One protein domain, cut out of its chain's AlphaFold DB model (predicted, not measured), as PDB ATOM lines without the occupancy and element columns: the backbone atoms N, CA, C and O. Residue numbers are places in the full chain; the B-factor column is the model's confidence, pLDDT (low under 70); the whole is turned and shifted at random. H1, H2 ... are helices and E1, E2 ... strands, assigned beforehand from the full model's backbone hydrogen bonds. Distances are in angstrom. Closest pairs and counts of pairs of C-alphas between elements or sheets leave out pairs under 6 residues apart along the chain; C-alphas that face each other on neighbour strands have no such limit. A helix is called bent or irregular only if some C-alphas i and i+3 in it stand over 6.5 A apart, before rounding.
ATOM      1  N   ILE A   4     162.691 187.734 202.072       85.19
ATOM      2  CA  ILE A   4     163.015 186.723 201.049       85.19
ATOM      3  C   ILE A   4     163.349 185.364 201.683       85.19
ATOM      4  O   ILE A   4     162.763 184.345 201.318       85.19
ATOM      5  N   ASP A   5     164.249 185.329 202.672       85.94
ATOM      6  CA  ASP A   5     164.633 184.075 203.341       85.94
ATOM      7  C   ASP A   5     163.445 183.415 204.051       85.94
ATOM      8  O   ASP A   5     163.281 182.192 204.035       85.94
ATOM      9  N   LYS A   6     162.613 184.232 204.707       87.94
ATOM     10  CA  LYS A   6     161.460 183.758 205.478       87.94
ATOM     11  C   LYS A   6     160.391 183.165 204.569       87.94
ATOM     12  O   LYS A   6     159.908 182.069 204.861       87.94
ATOM     13  N   ILE A   7     160.040 183.855 203.480       86.44
ATOM     14  CA  ILE A   7     159.033 183.352 202.542       86.44
ATOM     15  C   ILE A   7     159.545 182.109 201.814       86.44
ATOM     16  O   ILE A   7     158.816 181.128 201.704       86.44
ATOM     17  N   ARG A   8     160.829 182.083 201.429       84.75
ATOM     18  CA  ARG A   8     161.460 180.910 200.813       84.75
ATOM     19  C   ARG A   8     161.367 179.678 201.707       84.75
ATOM     20  O   ARG A   8     160.958 178.621 201.240       84.75
ATOM     21  N   LYS A   9     161.679 179.812 202.998       87.06
ATOM     22  CA  LYS A   9     161.589 178.695 203.948       87.06
ATOM     23  C   LYS A   9     160.156 178.164 204.085       87.06
ATOM     24  O   LYS A   9     159.959 176.951 204.157       87.06
ATOM     25  N   LYS A  10     159.162 179.058 204.116       86.75
ATOM     26  CA  LYS A  10     157.738 178.686 204.158       86.75
ATOM     27  C   LYS A  10     157.292 177.982 202.876       86.75
ATOM     28  O   LYS A  10     156.602 176.972 202.964       86.75
ATOM     29  N   LEU A  11     157.746 178.451 201.711       83.31
ATOM     30  CA  LEU A  11     157.508 177.802 200.417       83.31
ATOM     31  C   LEU A  11     158.111 176.392 200.370       83.31
ATOM     32  O   LEU A  11     157.425 175.440 200.005       83.31
ATOM     33  N   GLU A  12     159.368 176.240 200.797       84.06
ATOM     34  CA  GLU A  12     160.070 174.948 200.858       84.06
ATOM     35  C   GLU A  12     159.381 173.965 201.816       84.06
ATOM     36  O   GLU A  12     159.307 172.768 201.536       84.06
ATOM     37  N   SER A  13     158.832 174.478 202.920       85.75
ATOM     38  CA  SER A  13     158.123 173.685 203.934       85.75
ATOM     39  C   SER A  13     156.636 173.477 203.601       85.75
ATOM     40  O   SER A  13     155.969 172.697 204.272       85.75
ATOM     41  N   LYS A  14     156.123 174.130 202.545       80.19
ATOM     42  CA  LYS A  14     154.698 174.171 202.159       80.19
ATOM     43  C   LYS A  14     153.765 174.672 203.273       80.19
ATOM     44  O   LYS A  14     152.593 174.312 203.317       80.19
ATOM     45  N   GLU A  15     154.277 175.534 204.146       84.88
ATOM     46  CA  GLU A  15     153.560 176.142 205.279       84.88
ATOM     47  C   GLU A  15     153.187 177.598 204.956       84.88
ATOM     48  O   GLU A  15     153.552 178.537 205.675       84.88
ATOM     49  N   ILE A  16     152.525 177.778 203.809       82.56
ATOM     50  CA  ILE A  16     152.044 179.071 203.319       82.56
ATOM     51  C   ILE A  16     150.575 179.237 203.693       82.56
ATOM     52  O   ILE A  16     149.727 178.405 203.363       82.56
ATOM     53  N   GLU A  17     150.275 180.349 204.344       84.62
ATOM     54  CA  GLU A  17     148.937 180.759 204.749       84.62
ATOM     55  C   GLU A  17     148.590 182.091 204.087       84.62
ATOM     56  O   GLU A  17     149.478 182.867 203.753       84.62
ATOM     57  N   ALA A  18     147.308 182.417 203.928       79.38
ATOM     58  CA  ALA A  18     146.908 183.687 203.311       79.38
ATOM     59  C   ALA A  18     147.434 184.942 204.047       79.38
ATOM     60  O   ALA A  18     147.676 185.973 203.422       79.38
ATOM     61  N   ASN A  19     147.714 184.836 205.350       82.38
ATOM     62  CA  ASN A  19     148.373 185.893 206.130       82.38
ATOM     63  C   ASN A  19     149.844 186.121 205.731       82.38
ATOM     64  O   ASN A  19     150.410 187.173 206.031       82.38
ATOM     65  N   ASP A  20     150.468 185.176 205.023       87.81
ATOM     66  CA  ASP A  20     151.813 185.340 204.473       87.81
ATOM     67  C   ASP A  20     151.841 186.264 203.248       87.81
ATOM     68  O   ASP A  20     152.929 186.575 202.769       87.81
ATOM     69  N   LEU A  21     150.692 186.760 202.759       85.50
ATOM     70  CA  LEU A  21     150.645 187.752 201.677       85.50
ATOM     71  C   LEU A  21     151.531 188.957 201.994       85.50
ATOM     72  O   LEU A  21     152.306 189.386 201.148       85.50
ATOM     73  N   LEU A  22     151.476 189.473 203.223       87.31
ATOM     74  CA  LEU A  22     152.325 190.596 203.610       87.31
ATOM     75  C   LEU A  22     153.811 190.243 203.553       87.31
ATOM     76  O   LEU A  22     154.621 191.031 203.072       87.31
ATOM     77  N   LEU A  23     154.167 189.057 204.049       88.69
ATOM     78  CA  LEU A  23     155.541 188.576 204.036       88.69
ATOM     79  C   LEU A  23     156.043 188.388 202.600       88.69
ATOM     80  O   LEU A  23     157.187 188.720 202.299       88.69
ATOM     81  N   PHE A  24     155.178 187.889 201.721       87.06
ATOM     82  CA  PHE A  24     155.450 187.739 200.302       87.06
ATOM     83  C   PHE A  24     155.669 189.095 199.620       87.06
ATOM     84  O   PHE A  24     156.686 189.293 198.959       87.06
ATOM     85  N   LEU A  25     154.765 190.056 199.826       88.19
ATOM     86  CA  LEU A  25     154.908 191.401 199.273       88.19
ATOM     87  C   LEU A  25     156.169 192.093 199.816       88.19
ATOM     88  O   LEU A  25     156.891 192.733 199.057       88.19
ATOM     89  N   ALA A  26     156.496 191.917 201.098       89.25
ATOM     90  CA  ALA A  26     157.735 192.434 201.678       89.25
ATOM     91  C   ALA A  26     158.987 191.799 201.047       89.25
ATOM     92  O   ALA A  26     159.997 192.475 200.861       89.25
ATOM     93  N   ALA A  27     158.931 190.513 200.686       87.81
ATOM     94  CA  ALA A  27     160.005 189.865 199.941       87.81
ATOM     95  C   ALA A  27     160.134 190.436 198.522       87.81
ATOM     96  O   ALA A  27     161.251 190.618 198.048       87.81
ATOM     97  N   LEU A  28     159.016 190.769 197.868       84.88
ATOM     98  CA  LEU A  28     159.022 191.467 196.582       84.88
ATOM     99  C   LEU A  28     159.654 192.861 196.696       84.88
ATOM    100  O   LEU A  28     160.460 193.225 195.850       84.88
ATOM    101  N   GLU A  29     159.347 193.614 197.752       87.31
ATOM    102  CA  GLU A  29     159.990 194.905 198.028       87.31
ATOM    103  C   GLU A  29     161.502 194.768 198.239       87.31
ATOM    104  O   GLU A  29     162.282 195.570 197.731       87.31
ATOM    105  N   GLU A  30     161.936 193.741 198.967       88.19
ATOM    106  CA  GLU A  30     163.356 193.449 199.160       88.19
ATOM    107  C   GLU A  30     164.038 193.040 197.842       88.19
ATOM    108  O   GLU A  30     165.143 193.505 197.555       88.19
ATOM    109  N   MET A  31     163.371 192.237 197.003       84.25
ATOM    110  CA  MET A  31     163.864 191.872 195.668       84.25
ATOM    111  C   MET A  31     163.971 193.093 194.760       84.25
ATOM    112  O   MET A  31     165.023 193.312 194.174       84.25
ATOM    113  N   ALA A  32     162.946 193.942 194.723       83.44
ATOM    114  CA  ALA A  32     162.965 195.199 193.983       83.44
ATOM    115  C   ALA A  32     164.122 196.117 194.415       83.44
ATOM    116  O   ALA A  32     164.651 196.868 193.615       83.44
ATOM    117  N   ARG A  33     164.576 196.055 195.672       83.00
ATOM    118  CA  ARG A  33     165.736 196.835 196.151       83.00
ATOM    119  C   ARG A  33     167.096 196.199 195.867       83.00
ATOM    120  O   ARG A  33     168.115 196.853 196.070       83.00
ATOM    121  N   THR A  34     167.132 194.932 195.472       83.38
ATOM    122  CA  THR A  34     168.381 194.169 195.310       83.38
ATOM    123  C   THR A  34     168.619 193.688 193.883       83.38
ATOM    124  O   THR A  34     169.749 193.345 193.551       83.38
ATOM    125  N   ASN A  35     167.582 193.672 193.049       82.75
ATOM    126  CA  ASN A  35     167.629 193.284 191.652       82.75
ATOM    127  C   ASN A  35     167.608 194.545 190.774       82.75
ATOM    128  O   ASN A  35     166.635 195.293 190.817       82.75
ATOM    129  N   GLU A  36     168.687 194.775 190.020       80.38
ATOM    130  CA  GLU A  36     168.839 195.945 189.142       80.38
ATOM    131  C   GLU A  36     167.793 195.957 188.018       80.38
ATOM    132  O   GLU A  36     167.173 196.991 187.803       80.38
ATOM    133  N   ASP A  37     167.491 194.809 187.399       80.19
ATOM    134  CA  ASP A  37     166.480 194.723 186.330       80.19
ATOM    135  C   ASP A  37     165.093 195.184 186.820       80.19
ATOM    136  O   ASP A  37     164.384 195.915 186.132       80.19
ATOM    137  N   LEU A  38     164.710 194.794 188.042       78.19
ATOM    138  CA  LEU A  38     163.456 195.241 188.655       78.19
ATOM    139  C   LEU A  38     163.495 196.718 189.062       78.19
ATOM    140  O   LEU A  38     162.444 197.349 189.106       78.19
ATOM    141  N   GLN A  39     164.661 197.275 189.404       79.31
ATOM    142  CA  GLN A  39     164.771 198.713 189.683       79.31
ATOM    143  C   GLN A  39     164.555 199.520 188.420       79.31
ATOM    144  O   GLN A  39     163.764 200.455 188.461       79.31
ATOM    145  N   ASP A  40     165.183 199.114 187.321       80.44
ATOM    146  CA  ASP A  40     165.034 199.774 186.028       80.44
ATOM    147  C   ASP A  40     163.557 199.771 185.586       80.44
ATOM    148  O   ASP A  40     163.006 200.827 185.277       80.44
ATOM    149  N   GLU A  41     162.852 198.633 185.691       77.94
ATOM    150  CA  GLU A  41     161.407 198.565 185.393       77.94
ATOM    151  C   GLU A  41     160.553 199.474 186.299       77.94
ATOM    152  O   GLU A  41     159.535 200.024 185.871       77.94
ATOM    153  N   LEU A  42     160.937 199.637 187.570       79.75
ATOM    154  CA  LEU A  42     160.231 200.505 188.517       79.75
ATOM    155  C   LEU A  42     160.566 201.989 188.323       79.75
ATOM    156  O   LEU A  42     159.748 202.841 188.682       79.75
ATOM    157  N   GLU A  43     161.762 202.316 187.837       77.56
ATOM    158  CA  GLU A  43     162.184 203.680 187.505       77.56
ATOM    159  C   GLU A  43     161.511 204.174 186.222       77.56
ATOM    160  O   GLU A  43     161.083 205.330 186.179       77.56
ATOM    161  N   ASP A  44     161.313 203.285 185.248       75.56
ATOM    162  CA  ASP A  44     160.548 203.551 184.024       75.56
ATOM    163  C   ASP A  44     159.042 203.744 184.285       75.56
ATOM    164  O   ASP A  44     158.316 204.291 183.448       75.56
ATOM    165  N   ALA A  45     158.544 203.347 185.461       71.12
ATOM    166  CA  ALA A  45     157.192 203.672 185.902       71.12
ATOM    167  C   ALA A  45     157.094 205.167 186.279       71.12
ATOM    168  O   ALA A  45     157.170 205.550 187.451       71.12
ATOM    169  N   GLU A  46     156.904 206.026 185.269       63.28
ATOM    170  CA  GLU A  46     156.760 207.484 185.431       63.28
ATOM    171  C   GLU A  46     155.563 207.867 186.323       63.28
ATOM    172  O   GLU A  46     155.590 208.878 187.035       63.28
ATOM    173  N   ASP A  47     154.520 207.031 186.331       74.75
ATOM    174  CA  ASP A  47     153.297 207.241 187.096       74.75
ATOM    175  C   ASP A  47     153.280 206.484 188.428       74.75
ATOM    176  O   ASP A  47     153.824 205.394 188.598       74.75
ATOM    177  N   ARG A  48     152.557 207.051 189.401       83.25
ATOM    178  CA  ARG A  48     152.240 206.349 190.648       83.25
ATOM    179  C   ARG A  48     151.343 205.150 190.333       83.25
ATOM    180  O   ARG A  48     150.167 205.335 190.016       83.25
ATOM    181  N   VAL A  49     151.870 203.942 190.515       86.69
ATOM    182  CA  VAL A  49     151.108 202.694 190.388       86.69
ATOM    183  C   VAL A  49     150.777 202.159 191.774       86.69
ATOM    184  O   VAL A  49     151.652 201.966 192.614       86.69
ATOM    185  N   ILE A  50     149.500 201.912 192.029       90.31
ATOM    186  CA  ILE A  50     149.007 201.288 193.250       90.31
ATOM    187  C   ILE A  50     148.256 200.019 192.855       90.31
ATOM    188  O   ILE A  50     147.250 200.087 192.142       90.31
ATOM    189  N   VAL A  51     148.725 198.869 193.340       90.19
ATOM    190  CA  VAL A  51     148.055 197.577 193.143       90.19
ATOM    191  C   VAL A  51     147.529 197.095 194.488       90.19
ATOM    192  O   VAL A  51     148.296 196.898 195.430       90.19
ATOM    193  N   GLN A  52     146.213 196.929 194.581       93.62
ATOM    194  CA  GLN A  52     145.536 196.369 195.743       93.62
ATOM    195  C   GLN A  52     145.473 194.848 195.625       93.62
ATOM    196  O   GLN A  52     145.033 194.330 194.607       93.62
ATOM    197  N   PHE A  53     145.822 194.150 196.695       91.38
ATOM    198  CA  PHE A  53     145.630 192.717 196.864       91.38
ATOM    199  C   PHE A  53     144.558 192.473 197.921       91.38
ATOM    200  O   PHE A  53     144.581 193.064 199.007       91.38
ATOM    201  N   ILE A  54     143.610 191.605 197.592       91.31
ATOM    202  CA  ILE A  54     142.521 191.204 198.474       91.31
ATOM    203  C   ILE A  54     142.488 189.684 198.477       91.31
ATOM    204  O   ILE A  54     142.128 189.070 197.480       91.31
ATOM    205  N   VAL A  55     142.843 189.084 199.611       90.12
ATOM    206  CA  VAL A  55     142.557 187.675 199.873       90.12
ATOM    207  C   VAL A  55     141.253 187.613 200.656       90.12
ATOM    208  O   VAL A  55     141.197 188.024 201.821       90.12
ATOM    209  N   HIS A  56     140.181 187.171 199.998       87.38
ATOM    210  CA  HIS A  56     138.819 187.289 200.522       87.38
ATOM    211  C   HIS A  56     138.676 186.688 201.924       87.38
ATOM    212  O   HIS A  56     138.934 185.508 202.141       87.38
ATOM    213  N   GLY A  57     138.227 187.512 202.875       82.19
ATOM    214  CA  GLY A  57     137.961 187.091 204.253       82.19
ATOM    215  C   GLY A  57     139.204 186.839 205.110       82.19
ATOM    216  O   GLY A  57     139.041 186.492 206.276       82.19
ATOM    217  N   VAL A  58     140.413 187.035 204.570       85.88
ATOM    218  CA  VAL A  58     141.661 186.762 205.294       85.88
ATOM    219  C   VAL A  58     142.515 188.010 205.449       85.88
ATOM    220  O   VAL A  58     142.779 188.433 206.572       85.88
ATOM    221  N   PHE A  59     142.946 188.608 204.338       86.88
ATOM    222  CA  PHE A  59     143.952 189.662 204.389       86.88
ATOM    223  C   PHE A  59     143.861 190.623 203.209       86.88
ATOM    224  O   PHE A  59     143.501 190.249 202.094       86.88
ATOM    225  N   GLN A  60     144.200 191.883 203.457       91.12
ATOM    226  CA  GLN A  60     144.179 192.951 202.465       91.12
ATOM    227  C   GLN A  60     145.460 193.762 202.600       91.12
ATOM    228  O   GLN A  60     145.829 194.165 203.703       91.12
ATOM    229  N   ALA A  61     146.133 194.003 201.482       92.88
ATOM    230  CA  ALA A  61     147.335 194.822 201.421       92.88
ATOM    231  C   ALA A  61     147.479 195.434 200.036       92.88
ATOM    232  O   ALA A  61     146.873 194.973 199.077       92.88
ATOM    233  N   TYR A  62     148.305 196.457 199.912       92.38
ATOM    234  CA  TYR A  62     148.595 197.083 198.634       92.38
ATOM    235  C   TYR A  62     150.082 197.369 198.497       92.38
ATOM    236  O   TYR A  62     150.793 197.595 199.480       92.38
ATOM    237  N   ILE A  63     150.534 197.377 197.249       91.56
ATOM    238  CA  ILE A  63     151.842 197.903 196.878       91.56
ATOM    239  C   ILE A  63     151.658 199.266 196.227       91.56
ATOM    240  O   ILE A  63     150.680 199.520 195.523       91.56
ATOM    241  N   GLU A  64     152.615 200.141 196.475       91.25
ATOM    242  CA  GLU A  64     152.708 201.461 195.881       91.25
ATOM    243  C   GLU A  64     154.085 201.594 195.237       91.25
ATOM    244  O   GLU A  64     155.099 201.494 195.926       91.25
ATOM    245  N   VAL A  65     154.107 201.817 193.927       88.44
ATOM    246  CA  VAL A  65     155.300 202.165 193.163       88.44
ATOM    247  C   VAL A  65     155.276 203.664 192.923       88.44
ATOM    248  O   VAL A  65     154.321 204.207 192.359       88.44
ATOM    249  N   LYS A  66     156.305 204.358 193.407       85.88
ATOM    250  CA  LYS A  66     156.450 205.800 193.215       85.88
ATOM    251  C   LYS A  66     157.919 206.183 193.102       85.88
ATOM    252  O   LYS A  66     158.646 206.102 194.091       85.88
ATOM    253  N   GLY A  67     158.313 206.672 191.925       81.81
ATOM    254  CA  GLY A  67     159.669 207.155 191.648       81.81
ATOM    255  C   GLY A  67     160.723 206.075 191.885       81.81
ATOM    256  O   GLY A  67     161.565 206.246 192.767       81.81
ATOM    257  N   GLY A  68     160.595 204.936 191.196       79.88
ATOM    258  CA  GLY A  68     161.533 203.813 191.315       79.88
ATOM    259  C   GLY A  68     161.418 202.993 192.598       79.88
ATOM    260  O   GLY A  68     162.174 202.053 192.811       79.88
ATOM    261  N   LYS A  69     160.501 203.344 193.510       83.69
ATOM    262  CA  LYS A  69     160.409 202.702 194.829       83.69
ATOM    263  C   LYS A  69     159.100 201.966 194.996       83.69
ATOM    264  O   LYS A  69     158.041 202.591 195.002       83.69
ATOM    265  N   LEU A  70     159.204 200.658 195.218       88.62
ATOM    266  CA  LEU A  70     158.113 199.817 195.692       88.62
ATOM    267  C   LEU A  70     157.997 199.941 197.216       88.62
ATOM    268  O   LEU A  70     158.996 199.941 197.934       88.62
ATOM    269  N   SER A  71     156.777 200.078 197.720       89.69
ATOM    270  CA  SER A  71     156.471 200.076 199.150       89.69
ATOM    271  C   SER A  71     155.226 199.250 199.424       89.69
ATOM    272  O   SER A  71     154.216 199.408 198.740       89.69
ATOM    273  N   VAL A  72     155.284 198.407 200.452       90.94
ATOM    274  CA  VAL A  72     154.180 197.523 200.844       90.94
ATOM    275  C   VAL A  72     153.457 198.091 202.055       90.94
ATOM    276  O   VAL A  72     154.085 198.549 203.011       90.94
ATOM    277  N   LYS A  73     152.125 198.062 202.030       91.31
ATOM    278  CA  LYS A  73     151.287 198.535 203.135       91.31
ATOM    279  C   LYS A  73     150.097 197.608 203.346       91.31
ATOM    280  O   LYS A  73     149.508 197.104 202.397       91.31
ATOM    281  N   GLU A  74     149.733 197.412 204.605       92.06
ATOM    282  CA  GLU A  74     148.532 196.666 204.983       92.06
ATOM    283  C   GLU A  74     147.266 197.513 204.798       92.06
ATOM    284  O   GLU A  74     147.287 198.740 204.952       92.06
ATOM    285  N   GLY A  75     146.150 196.844 204.511       90.75
ATOM    286  CA  GLY A  75     144.819 197.432 204.413       90.75
ATOM    287  C   GLY A  75     144.334 197.693 202.986       90.75
ATOM    288  O   GLY A  75     144.860 197.166 202.003       90.75
ATOM    289  N   ILE A  76     143.283 198.509 202.900       90.94
ATOM    290  CA  ILE A  76     142.626 198.907 201.651       90.94
ATOM    291  C   ILE A  76     143.058 200.322 201.276       90.94
ATOM    292  O   ILE A  76     143.157 201.203 202.139       90.94
ATOM    293  N   LYS A  77     143.268 200.558 199.981       90.94
ATOM    294  CA  LYS A  77     143.555 201.873 199.426       90.94
ATOM    295  C   LYS A  77     142.531 202.275 198.365       90.94
ATOM    296  O   LYS A  77     142.275 201.537 197.423       90.94
ATOM    297  N   ASP A  78     141.993 203.485 198.489       89.12
ATOM    298  CA  ASP A  78     141.206 204.114 197.426       89.12
ATOM    299  C   ASP A  78     142.096 204.668 196.306       89.12
ATOM    300  O   ASP A  78     143.223 205.116 196.552       89.12
ATOM    301  N   GLY A  79     141.552 204.707 195.085       87.75
ATOM    302  CA  GLY A  79     142.245 205.245 193.909       87.75
ATOM    303  C   GLY A  79     143.368 204.339 193.404       87.75
ATOM    304  O   GLY A  79     144.410 204.830 192.979       87.75
ATOM    305  N   VAL A  80     143.170 203.026 193.509       91.00
ATOM    306  CA  VAL A  80     144.108 202.010 193.024       91.00
ATOM    307  C   VAL A  80     144.043 201.883 191.508       91.00
ATOM    308  O   VAL A  80     142.977 201.998 190.906       91.00
ATOM    309  N   ASN A  81     145.189 201.625 190.889       89.62
ATOM    310  CA  ASN A  81     145.290 201.409 189.449       89.62
ATOM    311  C   ASN A  81     144.812 200.001 189.077       89.62
ATOM    312  O   ASN A  81     144.240 199.801 188.009       89.62
ATOM    313  N   ARG A  82     145.045 199.026 189.965       88.88
ATOM    314  CA  ARG A  82     144.684 197.622 189.759       88.88
ATOM    315  C   ARG A  82     144.260 196.974 191.071       88.88
ATOM    316  O   ARG A  82     144.801 197.294 192.127       88.88
ATOM    317  N   ILE A  83     143.312 196.046 190.984       91.12
ATOM    318  CA  ILE A  83     142.886 195.193 192.094       91.12
ATOM    319  C   ILE A  83     143.129 193.741 191.685       91.12
ATOM    320  O   ILE A  83     142.772 193.335 190.581       91.12
ATOM    321  N   VAL A  84     143.765 192.989 192.574       88.50
ATOM    322  CA  VAL A  84     144.012 191.556 192.475       88.50
ATOM    323  C   VAL A  84     143.233 190.901 193.606       88.50
ATOM    324  O   VAL A  84     143.606 190.997 194.776       88.50
ATOM    325  N   GLU A  85     142.117 190.278 193.250       90.00
ATOM    326  CA  GLU A  85     141.265 189.537 194.176       90.00
ATOM    327  C   GLU A  85     141.571 188.048 194.049       90.00
ATOM    328  O   GLU A  85     141.628 187.514 192.943       90.00
ATOM    329  N   LEU A  86     141.818 187.398 195.183       87.31
ATOM    330  CA  LEU A  86     142.178 185.989 195.268       87.31
ATOM    331  C   LEU A  86     141.402 185.344 196.416       87.31
ATOM    332  O   LEU A  86     141.180 185.941 197.473       87.31
ATOM    333  N   THR A  87     141.016 184.092 196.242       89.12
ATOM    334  CA  THR A  87     140.666 183.223 197.368       89.12
ATOM    335  C   THR A  87     141.931 182.764 198.100       89.12
ATOM    336  O   THR A  87     143.050 182.874 197.593       89.12
ATOM    337  N   GLU A  88     141.781 182.237 199.317       85.81
ATOM    338  CA  GLU A  88     142.913 181.652 200.048       85.81
ATOM    339  C   GLU A  88     143.558 180.486 199.278       85.81
ATOM    340  O   GLU A  88     144.782 180.345 199.294       85.81
ATOM    341  N   GLU A  89     142.754 179.675 198.586       85.00
ATOM    342  CA  GLU A  89     143.249 178.578 197.747       85.00
ATOM    343  C   GLU A  89     144.038 179.109 196.547       85.00
ATOM    344  O   GLU A  89     145.178 178.699 196.351       85.00
ATOM    345  N   GLU A  90     143.504 180.090 195.812       84.56
ATOM    346  CA  GLU A  90     144.209 180.706 194.675       84.56
ATOM    347  C   GLU A  90     145.505 181.396 195.098       84.56
ATOM    348  O   GLU A  90     146.495 181.343 194.375       84.56
ATOM    349  N   PHE A  91     145.528 182.019 196.277       83.56
ATOM    350  CA  PHE A  91     146.743 182.612 196.823       83.56
ATOM    351  C   PHE A  91     147.812 181.549 197.116       83.56
ATOM    352  O   PHE A  91     148.968 181.701 196.715       83.56
ATOM    353  N   LYS A  92     147.435 180.453 197.788       80.88
ATOM    354  CA  LYS A  92     148.352 179.337 198.071       80.88
ATOM    355  C   LYS A  92     148.848 178.692 196.783       80.88
ATOM    356  O   LYS A  92     150.043 178.422 196.660       80.88
ATOM    357  N   ASP A  93     147.963 178.490 195.815       81.50
ATOM    358  CA  ASP A  93     148.315 177.945 194.508       81.50
ATOM    359  C   ASP A  93     149.248 178.883 193.746       81.50
ATOM    360  O   ASP A  93     150.255 178.427 193.214       81.50
ATOM    361  N   ALA A  94     148.992 180.190 193.741       77.44
ATOM    362  CA  ALA A  94     149.851 181.166 193.077       77.44
ATOM    363  C   ALA A  94     151.246 181.275 193.716       77.44
ATOM    364  O   ALA A  94     152.203 181.620 193.033       77.44
ATOM    365  N   LEU A  95     151.388 180.957 195.006       73.62
ATOM    366  CA  LEU A  95     152.690 180.912 195.672       73.62
ATOM    367  C   LEU A  95     153.426 179.579 195.504       73.62
ATOM    368  O   LEU A  95     154.655 179.556 195.486       73.62
ATOM    369  N   THR A  96     152.701 178.465 195.411       70.88
ATOM    370  CA  THR A  96     153.292 177.116 195.411       70.88
ATOM    371  C   THR A  96     153.446 176.513 194.016       70.88
ATOM    372  O   THR A  96     154.408 175.780 193.772       70.88
ATOM    373  N   ASN A  97     152.543 176.827 193.086       58.94
ATOM    374  CA  ASN A  97     152.727 176.552 191.668       58.94
ATOM    375  C   ASN A  97     153.559 177.670 191.045       58.94
ATOM    376  O   ASN A  97     153.498 178.819 191.457       58.94
ATOM    377  N   LYS A  98     154.341 177.332 190.016       48.72
ATOM    378  CA  LYS A  98     155.288 178.218 189.309       48.72
ATOM    379  C   LYS A  98     154.663 179.455 188.632       48.72
ATOM    380  O   LYS A  98     155.313 180.064 187.783       48.72
TER     381      LYS A  98
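AT A GLANCE: This is residues 4 to 98 of the 106 residues of an uncharacterized protein of Candidatus Helarchaeota archaeon (UniProt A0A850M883). A long helix, H2, runs along one face of a twisted four-stranded sheet, over E3 and E2, with H1 folded against it on the side away from the sheet. H3 sits at one end of H2 and H4 at the other, while the link from E3 to E4, residues 75 to 81, crosses the sheet's other face, which has no named helix. The 95 printed residues have four named helices and four named strands in the order H1 H2 H3 E1 E2 E3 E4 H4; the mixed sheet runs E3 E2 E1 E4, and the class is mixed, helices and strands. The whole is compact, with a radius of gyration of the C-alphas of 13.5 A and spans of 36 by 29 by 20 A.

IN THESE COORDINATES: H1, residues 4 to 13, begins with C-alpha 4 at (163.015, 186.723, 201.049) and is 14.2 A long. H2, residues 18 to 34, measures 25.2 A; it is irregular, but only just, with C-alphas 19 and 22 6.6 A apart. H3 is residues 36 to 43, 10.3 A. E1, residues 49 to 55, is 19.7 A long and starts with C-alpha 49 at (151.108, 202.694, 190.388). E2, residues 59 to 66, spans 23.3 A, E3, residues 69 to 74, 16.8 A, and E4, residues 82 to 86, 13.1 A. H4, residues 88 to 96, is 12.2 A long and ends with C-alpha 96 at (153.292, 177.116, 195.411).

HOW THE PARTS SIT: H1 and H2 form a helical hairpin and touch, closest at the C-alphas of Ile 4 and Ala 27, 4.5 A, at a steep tilt of 45 degrees, opposite ways. H2 is the hub, touching three helices. It is on the sheet at a height of 8.8 A, over E3 and E2, and runs along the strands, at 3 degrees to E2 on the local plane. H2 and H3 touch only at the corner by their link, Ala 32 to Leu 38, C-alphas 5.4 A apart. With residue 18 alone H2 only just touches H4, with 3 pairs of C-alphas within 8 A, the closest those of Ala 18 and Glu 88, 5.5 A. H2, H3 and H4 on one face of the sheet make two layers, helices over a sheet. E1, E2 and E3 form a meander, each strand the antiparallel neighbour of the one before: N 53 and O 61 are 2.7 A apart, N 71 and O 64 2.8 A. Edge strand E4 is parallel to E1, with N 84 and O 52 at 2.7 A. Every O i to N i+4 pair is within hydrogen-bond range in H1, H3 and H4, and 11 of 13 in H2.

THE WHOLE: The two C-alphas farthest apart, those of Ser 13 and Glu 46, are 38.6 A apart. The printed part has no cut, and no link is long; E3 to E4 is short, the others tight. Mean pLDDT of the printed part is 84.6, with residue 46 and residues 97 to 98 under 70.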